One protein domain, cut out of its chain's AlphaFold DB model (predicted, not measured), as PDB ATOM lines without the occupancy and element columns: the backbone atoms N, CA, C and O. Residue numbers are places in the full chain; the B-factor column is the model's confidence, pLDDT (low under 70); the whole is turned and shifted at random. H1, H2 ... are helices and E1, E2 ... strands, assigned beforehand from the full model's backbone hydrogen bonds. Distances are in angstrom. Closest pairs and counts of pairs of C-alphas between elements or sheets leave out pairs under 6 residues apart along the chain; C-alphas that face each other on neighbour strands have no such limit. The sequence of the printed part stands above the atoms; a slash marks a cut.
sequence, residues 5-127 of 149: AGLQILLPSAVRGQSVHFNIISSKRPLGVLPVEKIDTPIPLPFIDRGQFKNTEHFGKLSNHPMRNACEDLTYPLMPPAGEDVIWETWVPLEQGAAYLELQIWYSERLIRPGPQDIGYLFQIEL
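AT A GLANCE: This is residues 5 to 127 of the 149 residues of an uncharacterized protein of Pseudomonas coronafaciens pv. atropurpurea (UniProt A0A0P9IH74). Two antiparallel sheets stand partly face to face as a small, uneven sandwich: E2, E6 and E7 make most of one layer, E1, E5 and E4 the other, with E1 and E5 nearest the middle. The short helix H1 sits at one side, near both E2 and E5, while the long loop of residues 56 to 85 swings round the outside of the E1, E5, E4 layer. The printed part has 123 residues with one named helix and seven named strands, in the order E1 E2 E3 H1 E4 E5 E6 E7; under half of the residues are in named elements, and those are mostly strand. The sheets run E3 E2 E6 E7 and E1 E5 E4. The whole is compact, with a radius of gyration of the C-alphas of 15.7 A and spans of 48 by 40 by 22 A.

IN THESE COORDINATES: Find C-alpha 5 at (138.798, 156.287, 137.800); from there E1 runs through residues 5 to 11, 19.0 A long. Next comes E2, residues 20 to 28, the longest strand at 26.3 A, and then short E3, residues 37 to 39. H1, residues 44 to 49, begins at C-alpha 44, (135.249, 157.253, 150.462), and is followed by E4, residues 52 to 55. E5, residues 86 to 93, spans 23.0 A, and E6, residues 100 to 107, spans 22.9 A. E7, residues 121 to 126, covers 16.4 A and ends at C-alpha 126, (133.500, 164.898, 134.212).

HOW THE PARTS SIT: Look first at the strongly twisted sheet E3 E2 E6 E7. E2 and E6 are antiparallel at 165 degrees, with N 23 and O 104 2.9 A apart, within hydrogen-bond range. E6 and E7 form a hairpin, with N 103 and O 123 at 2.9 A. E3, an edge strand, meets E2 only at a point, where C-alphas 38 and 27 are 4.2 A apart. In the other sheet, E1 and E5 are antiparallel at 158 degrees, with N 7 and O 90 at 2.8 A. E4 and E5 form a hairpin, with N 54 and O 87 at 2.9 A. Between the sheets, E2 and E5 are apart, as are E1 and E6. H1 stands at the level of the sheet E1 E5 E4, its height over the sheet 3.1 A; its closest C-alpha pair with E5 is Phe 47 and Val 92, 5.6 A. H1 only grazes the other sheet; its closest C-alpha pair with E2 is Pro 44 and Ile 24, 5.8 A. In H1 every O i to N i+4 pair is within hydrogen-bond range.

THE WHOLE: The C-alphas farthest apart are those of Leu 31 and Pro 81, 47.7 A. The printed part has no cut; the links E4 to E5 and E6 to E7 are long. Look for pLDDT under 70 at residues 63 to 66, 68 to 80, 116 and 119; the mean of the printed part is 81.2.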
ATOM      1  N   ALA A   5     138.014 155.121 138.169       85.56
ATOM      2  CA  ALA A   5     138.798 156.287 137.800       85.56
ATOM      3  C   ALA A   5     140.015 156.412 138.715       85.56
ATOM      4  O   ALA A   5     139.912 156.226 139.929       85.56
ATOM      5  N   GLY A   6     141.161 156.738 138.122       86.56
ATOM      6  CA  GLY A   6     142.302 157.214 138.888       86.56
ATOM      7  C   GLY A   6     142.138 158.701 139.207       86.56
ATOM      8  O   GLY A   6     141.540 159.447 138.428       86.56
ATOM      9  N   LEU A   7     142.689 159.134 140.331       86.88
ATOM     10  CA  LEU A   7     142.712 160.531 140.743       86.88
ATOM     11  C   LEU A   7     144.088 160.877 141.308       86.88
ATOM     12  O   LEU A   7     144.659 160.094 142.064       86.88
ATOM     13  N   GLN A   8     144.578 162.071 140.987       88.56
ATOM     14  CA  GLN A   8     145.720 162.693 141.649       88.56
ATOM     15  C   GLN A   8     145.305 164.037 142.245       88.56
ATOM     16  O   GLN A   8     144.679 164.853 141.571       88.56
ATOM     17  N   ILE A   9     145.691 164.278 143.495       89.06
ATOM     18  CA  ILE A   9     145.537 165.562 144.181       89.06
ATOM     19  C   ILE A   9     146.929 166.042 144.574       89.06
ATOM     20  O   ILE A   9     147.623 165.359 145.326       89.06
ATOM     21  N   LEU A  10     147.338 167.212 144.087       89.25
ATOM     22  CA  LEU A  10     148.551 167.870 144.565       89.25
ATOM     23  C   LEU A  10     148.246 168.553 145.906       89.25
ATOM     24  O   LEU A  10     147.434 169.473 145.973       89.25
ATOM     25  N   LEU A  11     148.891 168.085 146.967       89.12
ATOM     26  CA  LEU A  11     148.803 168.616 148.320       89.12
ATOM     27  C   LEU A  11     150.046 169.470 148.605       89.12
ATOM     28  O   LEU A  11     151.155 168.925 148.673       89.12
ATOM     29  N   PRO A  12     149.887 170.789 148.802       89.19
ATOM     30  CA  PRO A  12     151.011 171.671 149.096       89.19
ATOM     31  C   PRO A  12     151.713 171.314 150.410       89.19
ATOM     32  O   PRO A  12     151.077 170.936 151.392       89.19
ATOM     33  N   SER A  13     153.019 171.537 150.484       89.25
ATOM     34  CA  SER A  13     153.839 171.395 151.696       89.25
ATOM     35  C   SER A  13     153.265 172.149 152.903       89.25
ATOM     36  O   SER A  13     153.370 171.683 154.036       89.25
ATOM     37  N   ALA A  14     152.562 173.263 152.669       88.00
ATOM     38  CA  ALA A  14     151.856 174.018 153.702       88.00
ATOM     39  C   ALA A  14     150.822 173.183 154.484       88.00
ATOM     40  O   ALA A  14     150.568 173.479 155.648       88.00
ATOM     41  N   VAL A  15     150.243 172.130 153.888       88.69
ATOM     42  CA  VAL A  15     149.248 171.276 154.561       88.69
ATOM     43  C   VAL A  15     149.871 170.157 155.405       88.69
ATOM     44  O   VAL A  15     149.158 169.409 156.074       88.69
ATOM     45  N   ARG A  16     151.202 170.008 155.401       86.81
ATOM     46  CA  ARG A  16     151.895 168.936 156.130       86.81
ATOM     47  C   ARG A  16     151.650 169.034 157.635       86.81
ATOM     48  O   ARG A  16     151.680 170.107 158.234       86.81
ATOM     49  N   GLY A  17     151.397 167.882 158.258       84.81
ATOM     50  CA  GLY A  17     151.067 167.807 159.685       84.81
ATOM     51  C   GLY A  17     149.698 168.398 160.051       84.81
ATOM     52  O   GLY A  17     149.385 168.484 161.236       84.81
ATOM     53  N   GLN A  18     148.888 168.797 159.066       87.44
ATOM     54  CA  GLN A  18     147.493 169.189 159.248       87.44
ATOM     55  C   GLN A  18     146.560 168.091 158.737       87.44
ATOM     56  O   GLN A  18     146.912 167.312 157.851       87.44
ATOM     57  N   SER A  19     145.347 168.054 159.279       86.88
ATOM     58  CA  SER A  19     144.271 167.244 158.714       86.88
ATOM     59  C   SER A  19     143.675 167.950 157.497       86.88
ATOM     60  O   SER A  19     143.372 169.145 157.546       86.88
ATOM     61  N   VAL A  20     143.495 167.188 156.420       87.56
ATOM     62  CA  VAL A  20     142.698 167.572 155.255       87.56
ATOM     63  C   VAL A  20     141.486 166.656 155.238       87.56
ATOM     64  O   VAL A  20     141.634 165.434 155.235       87.56
ATOM     65  N   HIS A  21     140.294 167.240 155.265       88.00
ATOM     66  CA  HIS A  21     139.051 166.486 155.178       88.00
ATOM     67  C   HIS A  21     138.597 166.446 153.726       88.00
ATOM     68  O   HIS A  21     138.724 167.433 153.000       88.00
ATOM     69  N   PHE A  22     138.043 165.313 153.315       88.00
ATOM     70  CA  PHE A  22     137.514 165.121 151.975       88.00
ATOM     71  C   PHE A  22     136.163 164.415 152.041       88.00
ATOM     72  O   PHE A  22     135.902 163.594 152.921       88.00
ATOM     73  N   ASN A  23     135.316 164.725 151.071       88.69
ATOM     74  CA  ASN A  23     134.147 163.940 150.723       88.69
ATOM     75  C   ASN A  23     134.223 163.666 149.227       88.69
ATOM     76  O   ASN A  23     134.518 164.572 148.450       88.69
ATOM     77  N   ILE A  24     133.979 162.424 148.831       90.19
ATOM     78  CA  ILE A  24     134.010 162.028 147.429       90.19
ATOM     79  C   ILE A  24     132.818 161.135 147.119       90.19
ATOM     80  O   ILE A  24     132.542 160.166 147.830       90.19
ATOM     81  N   ILE A  25     132.109 161.478 146.051       90.75
ATOM     82  CA  ILE A  25     130.976 160.715 145.533       90.75
ATOM     83  C   ILE A  25     131.097 160.589 144.015       90.75
ATOM     84  O   ILE A  25     131.798 161.368 143.368       90.75
ATOM     85  N   SER A  26     130.391 159.621 143.442       90.81
ATOM     86  CA  SER A  26     130.110 159.609 142.012       90.81
ATOM     87  C   SER A  26     128.673 160.031 141.780       90.81
ATOM     88  O   SER A  26     127.794 159.852 142.629       90.81
ATOM     89  N   SER A  27     128.436 160.609 140.615       89.75
ATOM     90  CA  SER A  27     127.106 161.006 140.192       89.75
ATOM     91  C   SER A  27     126.905 160.728 138.710       89.75
ATOM     92  O   SER A  27     127.850 160.543 137.937       89.75
ATOM     93  N   LYS A  28     125.640 160.630 138.315       89.12
ATOM     94  CA  LYS A  28     125.211 160.394 136.937       89.12
ATOM     95  C   LYS A  28     124.286 161.506 136.486       89.12
ATOM     96  O   LYS A  28     123.655 162.176 137.300       89.12
ATOM     97  N   ARG A  29     124.164 161.661 135.170       84.56
ATOM     98  CA  ARG A  29     123.135 162.496 134.553       84.56
ATOM     99  C   ARG A  29     122.107 161.595 133.878       84.56
ATOM    100  O   ARG A  29     122.361 161.124 132.765       84.56
ATOM    101  N   PRO A  30     120.966 161.307 134.524       78.62
ATOM    102  CA  PRO A  30     119.959 160.453 133.919       78.62
ATOM    103  C   PRO A  30     119.491 161.046 132.584       78.62
ATOM    104  O   PRO A  30     119.221 162.244 132.474       78.62
ATOM    105  N   LEU A  31     119.435 160.203 131.551       76.56
ATOM    106  CA  LEU A  31     118.994 160.572 130.198       76.56
ATOM    107  C   LEU A  31     119.779 161.734 129.550       76.56
ATOM    108  O   LEU A  31     119.311 162.311 128.574       76.56
ATOM    109  N   GLY A  32     120.944 162.116 130.087       70.06
ATOM    110  CA  GLY A  32     121.772 163.214 129.571       70.06
ATOM    111  C   GLY A  32     121.191 164.627 129.735       70.06
ATOM    112  O   GLY A  32     121.905 165.592 129.484       70.06
ATOM    113  N   VAL A  33     119.940 164.773 130.190       72.69
ATOM    114  CA  VAL A  33     119.227 166.065 130.285       72.69
ATOM    115  C   VAL A  33     118.661 166.368 131.674       72.69
ATOM    116  O   VAL A  33     118.293 167.509 131.942       72.69
ATOM    117  N   LEU A  34     118.584 165.376 132.567       77.69
ATOM    118  CA  LEU A  34     118.063 165.574 133.922       77.69
ATOM    119  C   LEU A  34     119.126 166.176 134.861       77.69
ATOM    120  O   LEU A  34     120.312 166.220 134.506       77.69
ATOM    121  N   PRO A  35     118.722 166.688 136.043       80.56
ATOM    122  CA  PRO A  35     119.659 167.085 137.087       80.56
ATOM    123  C   PRO A  35     120.626 165.954 137.445       80.56
ATOM    124  O   PRO A  35     120.313 164.774 137.292       80.56
ATOM    125  N   VAL A  36     121.817 166.326 137.906       83.06
ATOM    126  CA  VAL A  36     122.823 165.358 138.347       83.06
ATOM    127  C   VAL A  36     122.337 164.670 139.623       83.06
ATOM    128  O   VAL A  36     121.901 165.330 140.564       83.06
ATOM    129  N   GLU A  37     122.422 163.342 139.643       84.69
ATOM    130  CA  GLU A  37     122.003 162.499 140.762       84.69
ATOM    131  C   GLU A  37     123.199 161.742 141.333       84.69
ATOM    132  O   GLU A  37     123.967 161.117 140.593       84.69
ATOM    133  N   LYS A  38     123.336 161.767 142.661       88.00
ATOM    134  CA  LYS A  38     124.335 160.980 143.385       88.00
ATOM    135  C   LYS A  38     124.103 159.482 143.164       88.00
ATOM    136  O   LYS A  38     122.970 159.009 143.130       88.00
ATOM    137  N   ILE A  39     125.200 158.742 143.075       86.81
ATOM    138  CA  ILE A  39     125.225 157.287 143.159       86.81
ATOM    139  C   ILE A  39     125.603 156.894 144.595       86.81
ATOM    140  O   ILE A  39     126.552 157.430 145.169       86.81
ATOM    141  N   ASP A  40     124.856 155.962 145.191       81.25
ATOM    142  CA  ASP A  40     125.000 155.603 146.611       81.25
ATOM    143  C   ASP A  40     126.146 154.624 146.905       81.25
ATOM    144  O   ASP A  40     126.452 154.352 148.069       81.25
ATOM    145  N   THR A  41     126.819 154.123 145.869       79.69
ATOM    146  CA  THR A  41     127.989 153.254 146.017       79.69
ATOM    147  C   THR A  41     129.099 153.966 146.816       79.69
ATOM    148  O   THR A  41     129.496 155.084 146.471       79.69
ATOM    149  N   PRO A  42     129.640 153.345 147.884       77.25
ATOM    150  CA  PRO A  42     130.607 153.993 148.762       77.25
ATOM    151  C   PRO A  42     131.978 154.132 148.087       77.25
ATOM    152  O   PRO A  42     132.721 153.165 147.929       77.25
ATOM    153  N   ILE A  43     132.336 155.367 147.744       86.75
ATOM    154  CA  ILE A  43     133.662 155.756 147.241       86.75
ATOM    155  C   ILE A  43     134.672 156.147 148.339       86.75
ATOM    156  O   ILE A  43     135.857 155.857 148.151       86.75
ATOM    157  N   PRO A  44     134.278 156.751 149.484       87.06
ATOM    158  CA  PRO A  44     135.249 157.253 150.462       87.06
ATOM    159  C   PRO A  44     136.236 156.209 151.002       87.06
ATOM    160  O   PRO A  44     137.398 156.534 151.220       87.06
ATOM    161  N   LEU A  45     135.797 154.959 151.185       87.00
ATOM    162  CA  LEU A  45     136.661 153.879 151.676       87.00
ATOM    163  C   LEU A  45     137.740 153.497 150.643       87.00
ATOM    164  O   LEU A  45     138.917 153.683 150.945       87.00
ATOM    165  N   PRO A  46     137.399 153.079 149.402       87.44
ATOM    166  CA  PRO A  46     138.404 152.838 148.365       87.44
ATOM    167  C   PRO A  46     139.330 154.024 148.098       87.44
ATOM    168  O   PRO A  46     140.510 153.817 147.828       87.44
ATOM    169  N   PHE A  47     138.806 155.252 148.175       89.62
ATOM    170  CA  PHE A  47     139.594 156.469 147.994       89.62
ATOM    171  C   PHE A  47     140.763 156.541 148.979       89.62
ATOM    172  O   PHE A  47     141.866 156.907 148.568       89.62
ATOM    173  N   ILE A  48     140.526 156.155 150.240       88.12
ATOM    174  CA  ILE A  48     141.533 156.136 151.303       88.12
ATOM    175  C   ILE A  48     142.396 154.887 151.278       88.12
ATOM    176  O   ILE A  48     143.619 155.000 151.228       88.12
ATOM    177  N   ASP A  49     141.780 153.710 151.258       87.00
ATOM    178  CA  ASP A  49     142.489 152.438 151.431       87.00
ATOM    179  C   ASP A  49     143.469 152.139 150.291       87.00
ATOM    180  O   ASP A  49     144.442 151.402 150.469       87.00
ATOM    181  N   ARG A  50     143.224 152.704 149.105       86.94
ATOM    182  CA  ARG A  50     144.071 152.524 147.916       86.94
ATOM    183  C   ARG A  50     144.976 153.707 147.636       86.94
ATOM    184  O   ARG A  50     145.757 153.639 146.695       86.94
ATOM    185  N   GLY A  51     144.859 154.788 148.400       87.06
ATOM    186  CA  GLY A  51     145.608 155.992 148.102       87.06
ATOM    187  C   GLY A  51     147.061 155.915 148.554       87.06
ATOM    188  O   GLY A  51     147.394 155.358 149.598       87.06
ATOM    189  N   GLN A  52     147.942 156.475 147.738       84.81
ATOM    190  CA  GLN A  52     149.381 156.456 147.933       84.81
ATOM    191  C   GLN A  52     149.955 157.856 147.750       84.81
ATOM    192  O   GLN A  52     149.550 158.607 146.860       84.81
ATOM    193  N   PHE A  53     150.953 158.192 148.566       85.56
ATOM    194  CA  PHE A  53     151.723 159.413 148.366       85.56
ATOM    195  C   PHE A  53     152.795 159.207 147.293       85.56
ATOM    196  O   PHE A  53     153.584 158.264 147.371       85.56
ATOM    197  N   LYS A  54     152.860 160.120 146.322       83.81
ATOM    198  CA  LYS A  54     153.916 160.193 145.302       83.81
ATOM    199  C   LYS A  54     154.620 161.553 145.360       83.81
ATOM    200  O   LYS A  54     154.066 162.536 145.850       83.81
ATOM    201  N   ASN A  55     155.849 161.611 144.851       84.62
ATOM    202  CA  ASN A  55     156.546 162.877 144.611       84.62
ATOM    203  C   ASN A  55     155.901 163.624 143.421       84.62
ATOM    204  O   ASN A  55     155.358 162.986 142.516       84.62
ATOM    205  N   THR A  56     155.987 164.957 143.409       87.06
ATOM    206  CA  THR A  56     155.431 165.853 142.381       87.06
ATOM    207  C   THR A  56     155.842 165.531 140.940       87.06
ATOM    208  O   THR A  56     155.056 165.774 140.027       87.06
ATOM    209  N   GLU A  57     156.994 164.896 140.706       85.12
ATOM    210  CA  GLU A  57     157.410 164.415 139.375       85.12
ATOM    211  C   GLU A  57     156.440 163.395 138.741       85.12
ATOM    212  O   GLU A  57     156.515 163.119 137.537       85.12
ATOM    213  N   HIS A  58     155.547 162.803 139.541       80.38
ATOM    214  CA  HIS A  58     154.525 161.853 139.094       80.38
ATOM    215  C   HIS A  58     153.203 162.529 138.709       80.38
ATOM    216  O   HIS A  58     152.277 161.849 138.264       80.38
ATOM    217  N   PHE A  59     153.097 163.852 138.848       85.31
ATOM    218  CA  PHE A  59     151.857 164.556 138.548       85.31
ATOM    219  C   PHE A  59     151.534 164.462 137.057       85.31
ATOM    220  O   PHE A  59     152.404 164.630 136.202       85.31
ATOM    221  N   GLY A  60     150.281 164.138 136.746       81.38
ATOM    222  CA  GLY A  60     149.815 163.871 135.387       81.38
ATOM    223  C   GLY A  60     150.200 162.491 134.842       81.38
ATOM    224  O   GLY A  60     149.743 162.128 133.760       81.38
ATOM    225  N   LYS A  61     150.995 161.691 135.568       82.81
ATOM    226  CA  LYS A  61     151.360 160.316 135.189       82.81
ATOM    227  C   LYS A  61     150.438 159.317 135.883       82.81
ATOM    228  O   LYS A  61     150.858 158.595 136.779       82.81
ATOM    229  N   LEU A  62     149.176 159.293 135.469       76.50
ATOM    230  CA  LEU A  62     148.171 158.404 136.040       76.50
ATOM    231  C   LEU A  62     148.172 157.038 135.344       76.50
ATOM    232  O   LEU A  62     148.178 156.956 134.115       76.50
ATOM    233  N   SER A  63     148.105 155.956 136.119       68.25
ATOM    234  CA  SER A  63     147.862 154.625 135.560       68.25
ATOM    235  C   SER A  63     146.356 154.380 135.383       68.25
ATOM    236  O   SER A  63     145.561 154.674 136.272       68.25
ATOM    237  N   ASN A  64     145.964 153.760 134.266       64.19
ATOM    238  CA  ASN A  64     144.574 153.345 134.023       64.19
ATOM    239  C   ASN A  64     144.202 152.012 134.700       64.19
ATOM    240  O   ASN A  64     143.109 151.488 134.477       64.19
ATOM    241  N   HIS A  65     145.101 151.437 135.499       68.06
ATOM    242  CA  HIS A  65     144.885 150.154 136.156       68.06
ATOM    243  C   HIS A  65     144.410 150.374 137.596       68.06
ATOM    244  O   HIS A  65     144.834 151.342 138.232       68.06
ATOM    245  N   PRO A  66     143.557 149.484 138.137       69.62
ATOM    246  CA  PRO A  66     143.202 149.526 139.547       69.62
ATOM    247  C   PRO A  66     144.457 149.476 140.418       69.62
ATOM    248  O   PRO A  66     145.279 148.568 140.276       69.62
ATOM    249  N   MET A  67     144.591 150.444 141.321       70.12
ATOM    250  CA  MET A  67     145.670 150.431 142.302       70.12
ATOM    251  C   MET A  67     145.368 149.389 143.383       70.12
ATOM    252  O   MET A  67     144.215 149.221 143.795       70.12
ATOM    253  N   ARG A  68     146.404 148.660 143.811       67.12
ATOM    254  CA  ARG A  68     146.305 147.745 144.957       67.12
ATOM    255  C   ARG A  68     146.090 148.554 146.235       67.12
ATOM    256  O   ARG A  68     146.342 149.758 146.258       67.12
ATOM    257  N   ASN A  69     145.627 147.893 147.293       63.97
ATOM    258  CA  ASN A  69     145.514 148.539 148.598       63.97
ATOM    259  C   ASN A  69     146.882 149.105 148.999       63.97
ATOM    260  O   ASN A  69     147.906 148.452 148.795       63.97
ATOM    261  N   ALA A  70     146.907 150.299 149.587       61.53
ATOM    262  CA  ALA A  70     148.149 150.971 149.961       61.53
ATOM    263  C   ALA A  70     148.998 150.115 150.916       61.53
ATOM    264  O   ALA A  70     150.218 150.103 150.824       61.53
ATOM    265  N   CYS A  71     148.345 149.326 151.777       55.00
ATOM    266  CA  CYS A  71     149.004 148.387 152.688       55.00
ATOM    267  C   CYS A  71     149.684 147.198 151.977       55.00
ATOM    268  O   CYS A  71     150.588 146.580 152.535       55.00
ATOM    269  N   GLU A  72     149.240 146.841 150.770       55.56
ATOM    270  CA  GLU A  72     149.796 145.730 149.984       55.56
ATOM    271  C   GLU A  72     150.942 146.185 149.072       55.56
ATOM    272  O   GLU A  72     151.740 145.364 148.616       55.56
ATOM    273  N   ASP A  73     151.033 147.488 148.812       58.03
ATOM    274  CA  ASP A  73     152.108 148.101 148.051       58.03
ATOM    275  C   ASP A  73     153.204 148.594 149.002       58.03
ATOM    276  O   ASP A  73     153.285 149.758 149.385       58.03
ATOM    277  N   LEU A  74     154.064 147.660 149.412       54.97
ATOM    278  CA  LEU A  74     155.203 147.929 150.293       54.97
ATOM    279  C   LEU A  74     156.331 148.706 149.598       54.97
ATOM    280  O   LEU A  74     157.377 148.938 150.208       54.97
ATOM    281  N   THR A  75     156.136 149.146 148.348       57.09
ATOM    282  CA  THR A  75     156.987 150.161 147.723       57.09
ATOM    283  C   THR A  75     156.648 151.536 148.287       57.09
ATOM    284  O   THR A  75     156.332 152.465 147.558       57.09
ATOM    285  N   TYR A  76     156.703 151.687 149.612       53.16
ATOM    286  CA  TYR A  76     156.650 153.002 150.230       53.16
ATOM    287  C   TYR A  76     157.856 153.787 149.708       53.16
ATOM    288  O   TYR A  76     158.986 153.460 150.094       53.16
ATOM    289  N   PRO A  77     157.689 154.803 148.838       57.34
ATOM    290  CA  PRO A  77     158.784 155.727 148.635       57.34
ATOM    291  C   PRO A  77     159.116 156.325 150.006       57.34
ATOM    292  O   PRO A  77     158.223 156.523 150.837       57.34
ATOM    293  N   LEU A  78     160.399 156.612 150.248       62.34
ATOM    294  CA  LEU A  78     160.783 157.537 151.314       62.34
ATOM    295  C   LEU A  78     159.825 158.722 151.219       62.34
ATOM    296  O   LEU A  78     159.754 159.350 150.158       62.34
ATOM    297  N   MET A  79     159.029 158.951 152.270       67.25
ATOM    298  CA  MET A  79     158.092 160.071 152.289       67.25
ATOM    299  C   MET A  79     158.830 161.307 151.769       67.25
ATOM    300  O   MET A  79     159.921 161.586 152.282       67.25
ATOM    301  N   PRO A  80     158.281 162.032 150.774       69.06
ATOM    302  CA  PRO A  80     158.946 163.221 150.268       69.06
ATOM    303  C   PRO A  80     159.261 164.161 151.437       69.06
ATOM    304  O   PRO A  80     158.445 164.215 152.375       69.06
ATOM    305  N   PRO A  81     160.411 164.861 151.423       77.69
ATOM    306  CA  PRO A  81     160.832 165.749 152.500       77.69
ATOM    307  C   PRO A  81     159.702 166.659 152.993       77.69
ATOM    308  O   PRO A  81     158.835 167.073 152.226       77.69
ATOM    309  N   ALA A  82     159.701 166.994 154.285       76.94
ATOM    310  CA  ALA A  82     158.593 167.730 154.906       76.94
ATOM    311  C   ALA A  82     158.311 169.105 154.262       76.94
ATOM    312  O   ALA A  82     157.187 169.589 154.350       76.94
ATOM    313  N   GLY A  83     159.309 169.718 153.616       85.12
ATOM    314  CA  GLY A  83     159.168 170.986 152.894       85.12
ATOM    315  C   GLY A  83     158.668 170.856 151.453       85.12
ATOM    316  O   GLY A  83     158.498 171.873 150.792       85.12
ATOM    317  N   GLU A  84     158.444 169.638 150.960       87.12
ATOM    318  CA  GLU A  84     157.996 169.384 149.592       87.12
ATOM    319  C   GLU A  84     156.509 169.029 149.536       87.12
ATOM    320  O   GLU A  84     155.960 168.335 150.411       87.12
ATOM    321  N   ASP A  85     155.877 169.515 148.469       90.50
ATOM    322  CA  ASP A  85     154.532 169.142 148.056       90.50
ATOM    323  C   ASP A  85     154.473 167.639 147.756       90.50
ATOM    324  O   ASP A  85     155.470 167.001 147.406       90.50
ATOM    325  N   VAL A  86     153.287 167.054 147.884       88.94
ATOM    326  CA  VAL A  86     153.070 165.631 147.606       88.94
ATOM    327  C   VAL A  86     151.828 165.422 146.788       88.94
ATOM    328  O   VAL A  86     150.878 166.190 146.860       88.94
ATOM    329  N   ILE A  87     151.810 164.335 146.037       88.94
ATOM    330  CA  ILE A  87     150.621 163.901 145.325       88.94
ATOM    331  C   ILE A  87     149.953 162.821 146.156       88.94
ATOM    332  O   ILE A  87     150.604 161.852 146.535       88.94
ATOM    333  N   TRP A  88     148.659 162.966 146.400       89.75
ATOM    334  CA  TRP A  88     147.794 161.852 146.755       89.75
ATOM    335  C   TRP A  88     147.253 161.229 145.471       89.75
ATOM    336  O   TRP A  88     146.459 161.854 144.769       89.75
ATOM    337  N   GLU A  89     147.712 160.028 145.140       88.88
ATOM    338  CA  GLU A  89     147.245 159.249 143.996       88.88
ATOM    339  C   GLU A  89     146.347 158.115 144.485       88.88
ATOM    340  O   GLU A  89     146.704 157.416 145.426       88.88
ATOM    341  N   THR A  90     145.187 157.906 143.866       89.19
ATOM    342  CA  THR A  90     144.267 156.820 144.236       89.19
ATOM    343  C   THR A  90     143.490 156.309 143.026       89.19
ATOM    344  O   THR A  90     143.460 156.947 141.973       89.19
ATOM    345  N   TRP A  91     142.837 155.159 143.180       88.12
ATOM    346  CA  TRP A  91     141.889 154.618 142.210       88.12
ATOM    347  C   TRP A  91     140.581 154.268 142.908       88.12
ATOM    348  O   TRP A  91     140.570 153.509 143.881       88.12
ATOM    349  N   VAL A  92     139.466 154.766 142.375       88.81
ATOM    350  CA  VAL A  92     138.131 154.521 142.926       88.81
ATOM    351  C   VAL A  92     137.264 153.708 141.967       88.81
ATOM    352  O   VAL A  92     137.260 153.987 140.764       88.81
ATOM    353  N   PRO A  93     136.522 152.701 142.466       88.12
ATOM    354  CA  PRO A  93     135.555 151.986 141.649       88.12
ATOM    355  C   PRO A  93     134.398 152.914 141.289       88.12
ATOM    356  O   PRO A  93     133.958 153.728 142.100       88.12
ATOM    357  N   LEU A  94     133.892 152.762 140.070       87.56
ATOM    358  CA  LEU A  94     132.743 153.509 139.582       87.56
ATOM    359  C   LEU A  94     131.634 152.546 139.187       87.56
ATOM    360  O   LEU A  94     131.880 151.507 138.572       87.56
ATOM    361  N   GLU A  95     130.407 152.913 139.534       85.94
ATOM    362  CA  GLU A  95     129.222 152.203 139.077       85.94
ATOM    363  C   GLU A  95     128.962 152.487 137.593       85.94
ATOM    364  O   GLU A  95     129.350 153.527 137.048       85.94
ATOM    365  N   GLN A  96     128.282 151.555 136.926       83.69
ATOM    366  CA  GLN A  96     127.890 151.727 135.537       83.69
ATOM    367  C   GLN A  96     127.032 152.990 135.364       83.69
ATOM    368  O   GLN A  96     126.017 153.174 136.031       83.69
ATOM    369  N   GLY A  97     127.428 153.846 134.421       83.50
ATOM    370  CA  GLY A  97     126.718 155.092 134.129       83.50
ATOM    371  C   GLY A  97     127.119 156.279 135.010       83.50
ATOM    372  O   GLY A  97     126.522 157.344 134.857       83.50
ATOM    373  N   ALA A  98     128.120 156.133 135.889       88.44
ATOM    374  CA  ALA A  98     128.771 157.279 136.514       88.44
ATOM    375  C   ALA A  98     129.320 158.225 135.432       88.44
ATOM    376  O   ALA A  98     130.037 157.797 134.529       88.44
ATOM    377  N   ALA A  99     128.956 159.502 135.533       87.19
ATOM    378  CA  ALA A  99     129.346 160.554 134.596       87.19
ATOM    379  C   ALA A  99     130.277 161.583 135.248       87.19
ATOM    380  O   ALA A  99     131.072 162.212 134.555       87.19
ATOM    381  N   TYR A 100     130.212 161.731 136.573       87.12
ATOM    382  CA  TYR A 100     131.055 162.659 137.314       87.12
ATOM    383  C   TYR A 100     131.626 162.023 138.580       87.12
ATOM    384  O   TYR A 100     131.011 161.148 139.198       87.12
ATOM    385  N   LEU A 101     132.790 162.524 138.982       88.69
ATOM    386  CA  LEU A 101     133.269 162.483 140.357       88.69
ATOM    387  C   LEU A 101     133.085 163.862 140.978       88.69
ATOM    388  O   LEU A 101     133.475 164.870 140.391       88.69
ATOM    389  N   GLU A 102     132.520 163.904 142.176       88.94
ATOM    390  CA  GLU A 102     132.403 165.130 142.955       88.94
ATOM    391  C   GLU A 102     133.297 165.012 144.181       88.94
ATOM    392  O   GLU A 102     133.145 164.089 144.983       88.94
ATOM    393  N   LEU A 103     134.247 165.936 144.296       88.56
ATOM    394  CA  LEU A 103     135.222 165.993 145.374       88.56
ATOM    395  C   LEU A 103     135.040 167.298 146.137       88.56
ATOM    396  O   LEU A 103     135.079 168.381 145.559       88.56
ATOM    397  N   GLN A 104     134.883 167.188 147.446       88.50
ATOM    398  CA  GLN A 104     134.827 168.317 148.356       88.50
ATOM    399  C   GLN A 104     136.020 168.240 149.300       88.50
ATOM    400  O   GLN A 104     136.280 167.173 149.855       88.50
ATOM    401  N   ILE A 105     136.753 169.342 149.461       87.75
ATOM    402  CA  ILE A 105     137.962 169.409 150.290       87.75
ATOM    403  C   ILE A 105     137.830 170.540 151.305       87.75
ATOM    404  O   ILE A 105     137.497 171.673 150.948       87.75
ATOM    405  N   TRP A 106     138.170 170.249 152.561       88.06
ATOM    406  CA  TRP A 106     138.301 171.240 153.626       88.06
ATOM    407  C   TRP A 106     139.691 171.174 154.243       88.06
ATOM    408  O   TRP A 106     140.186 170.103 154.607       88.06
ATOM    409  N   TYR A 107     140.299 172.346 154.402       85.69
ATOM    410  CA  TYR A 107     141.571 172.502 155.091       85.69
ATOM    411  C   TYR A 107     141.347 172.981 156.524       85.69
ATOM    412  O   TYR A 107     140.356 173.641 156.830       85.69
ATOM    413  N   SER A 108     142.299 172.654 157.394       83.44
ATOM    414  CA  SER A 108     142.341 173.114 158.784       83.44
ATOM    415  C   SER A 108     142.207 174.639 158.898       83.44
ATOM    416  O   SER A 108     142.839 175.380 158.140       83.44
ATOM    417  N   GLU A 109     141.490 175.107 159.926       83.75
ATOM    418  CA  GLU A 109     141.374 176.536 160.274       83.75
ATOM    419  C   GLU A 109     142.731 177.198 160.587       83.75
ATOM    420  O   GLU A 109     142.874 178.421 160.607       83.75
ATOM    421  N   ARG A 110     143.763 176.380 160.840       82.69
ATOM    422  CA  ARG A 110     145.145 176.843 161.016       82.69
ATOM    423  C   ARG A 110     145.782 177.320 159.708       82.69
ATOM    424  O   ARG A 110     146.755 178.063 159.766       82.69
ATOM    425  N   LEU A 111     145.269 176.868 158.563       81.19
ATOM    426  CA  LEU A 111     145.792 177.176 157.229       81.19
ATOM    427  C   LEU A 111     144.978 178.261 156.538       81.19
ATOM    428  O   LEU A 111     145.536 179.196 155.972       81.19
ATOM    429  N   ILE A 112     143.657 178.128 156.595       80.50
ATOM    430  CA  ILE A 112     142.704 179.058 155.998       80.50
ATOM    431  C   ILE A 112     141.684 179.457 157.054       80.50
ATOM    432  O   ILE A 112     141.387 178.674 157.944       80.50
ATOM    433  N   ARG A 113     141.138 180.670 156.968       77.12
ATOM    434  CA  ARG A 113     140.046 181.108 157.846       77.12
ATOM    435  C   ARG A 113     138.734 181.023 157.068       77.12
ATOM    436  O   ARG A 113     138.419 181.996 156.384       77.12
ATOM    437  N   PRO A 114     138.017 179.886 157.114       71.56
ATOM    438  CA  PRO A 114     136.755 179.762 156.406       71.56
ATOM    439  C   PRO A 114     135.717 180.719 157.002       71.56
ATOM    440  O   PRO A 114     135.632 180.898 158.219       71.56
ATOM    441  N   GLY A 115     134.929 181.355 156.142       74.38
ATOM    442  CA  GLY A 115     133.744 182.094 156.548       74.38
ATOM    443  C   GLY A 115     132.639 181.158 157.063       74.38
ATOM    444  O   GLY A 115     132.643 179.965 156.766       74.38
ATOM    445  N   PRO A 116     131.622 181.676 157.777       69.56
ATOM    446  CA  PRO A 116     130.529 180.860 158.325       69.56
ATOM    447  C   PRO A 116     129.699 180.092 157.282       69.56
ATOM    448  O   PRO A 116     128.927 179.213 157.645       69.56
ATOM    449  N   GLN A 117     129.808 180.468 156.006       74.38
ATOM    450  CA  GLN A 117     129.095 179.862 154.877       74.38
ATOM    451  C   GLN A 117     130.032 179.073 153.949       74.38
ATOM    452  O   GLN A 117     129.597 178.600 152.899       74.38
ATOM    453  N   ASP A 118     131.312 178.928 154.309       72.94
ATOM    454  CA  ASP A 118     132.269 178.211 153.478       72.94
ATOM    455  C   ASP A 118     132.028 176.708 153.588       72.94
ATOM    456  O   ASP A 118     132.273 176.063 154.605       72.94
ATOM    457  N   ILE A 119     131.572 176.130 152.484       67.19
ATOM    458  CA  ILE A 119     131.310 174.698 152.346       67.19
ATOM    459  C   ILE A 119     132.539 173.934 151.830       67.19
ATOM    460  O   ILE A 119     132.399 172.834 151.306       67.19
ATOM    461  N   GLY A 120     133.743 174.492 151.979       76.44
ATOM    462  CA  GLY A 120     134.969 173.945 151.395       76.44
ATOM    463  C   GLY A 120     135.046 174.129 149.877       76.44
ATOM    464  O   GLY A 120     134.182 174.749 149.256       76.44
ATOM    465  N   TYR A 121     136.101 173.588 149.276       80.56
ATOM    466  CA  TYR A 121     136.317 173.641 147.832       80.56
ATOM    467  C   TYR A 121     135.609 172.459 147.174       80.56
ATOM    468  O   TYR A 121     135.921 171.312 147.494       80.56
ATOM    469  N   LEU A 122     134.656 172.735 146.281       81.88
ATOM    470  CA  LEU A 122     133.878 171.724 145.567       81.88
ATOM    471  C   LEU A 122     134.326 171.633 144.107       81.88
ATOM    472  O   LEU A 122     134.304 172.622 143.379       81.88
ATOM    473  N   PHE A 123     134.652 170.422 143.678       83.00
ATOM    474  CA  PHE A 123     135.061 170.097 142.321       83.00
ATOM    475  C   PHE A 123     134.100 169.070 141.740       83.00
ATOM    476  O   PHE A 123     133.866 168.031 142.354       83.00
ATOM    477  N   GLN A 124     133.583 169.336 140.544       82.56
ATOM    478  CA  GLN A 124     132.875 168.347 139.741       82.56
ATOM    479  C   GLN A 124     133.734 168.019 138.523       82.56
ATOM    480  O   GLN A 124     134.053 168.889 137.714       82.56
ATOM    481  N   ILE A 125     134.137 166.758 138.421       84.00
ATOM    482  CA  ILE A 125     135.064 166.261 137.411       84.00
ATOM    483  C   ILE A 125     134.281 165.333 136.493       84.00
ATOM    484  O   ILE A 125     133.818 164.277 136.920       84.00
ATOM    485  N   GLU A 126     134.121 165.735 135.236       84.12
ATOM    486  CA  GLU A 126     133.500 164.898 134.212       84.12
ATOM    487  C   GLU A 126     134.408 163.720 133.851       84.12
ATOM    488  O   GLU A 126     135.599 163.878 133.573       84.12
ATOM    489  N   LEU A 127     133.822 162.528 133.864       80.44
ATOM    490  CA  LEU A 127     134.480 161.286 133.505       80.44
ATOM    491  C   LEU A 127     134.361 161.091 131.998       80.44
ATOM    492  O   LEU A 127     133.275 160.867 131.468       80.44
TER     493      LEU A 127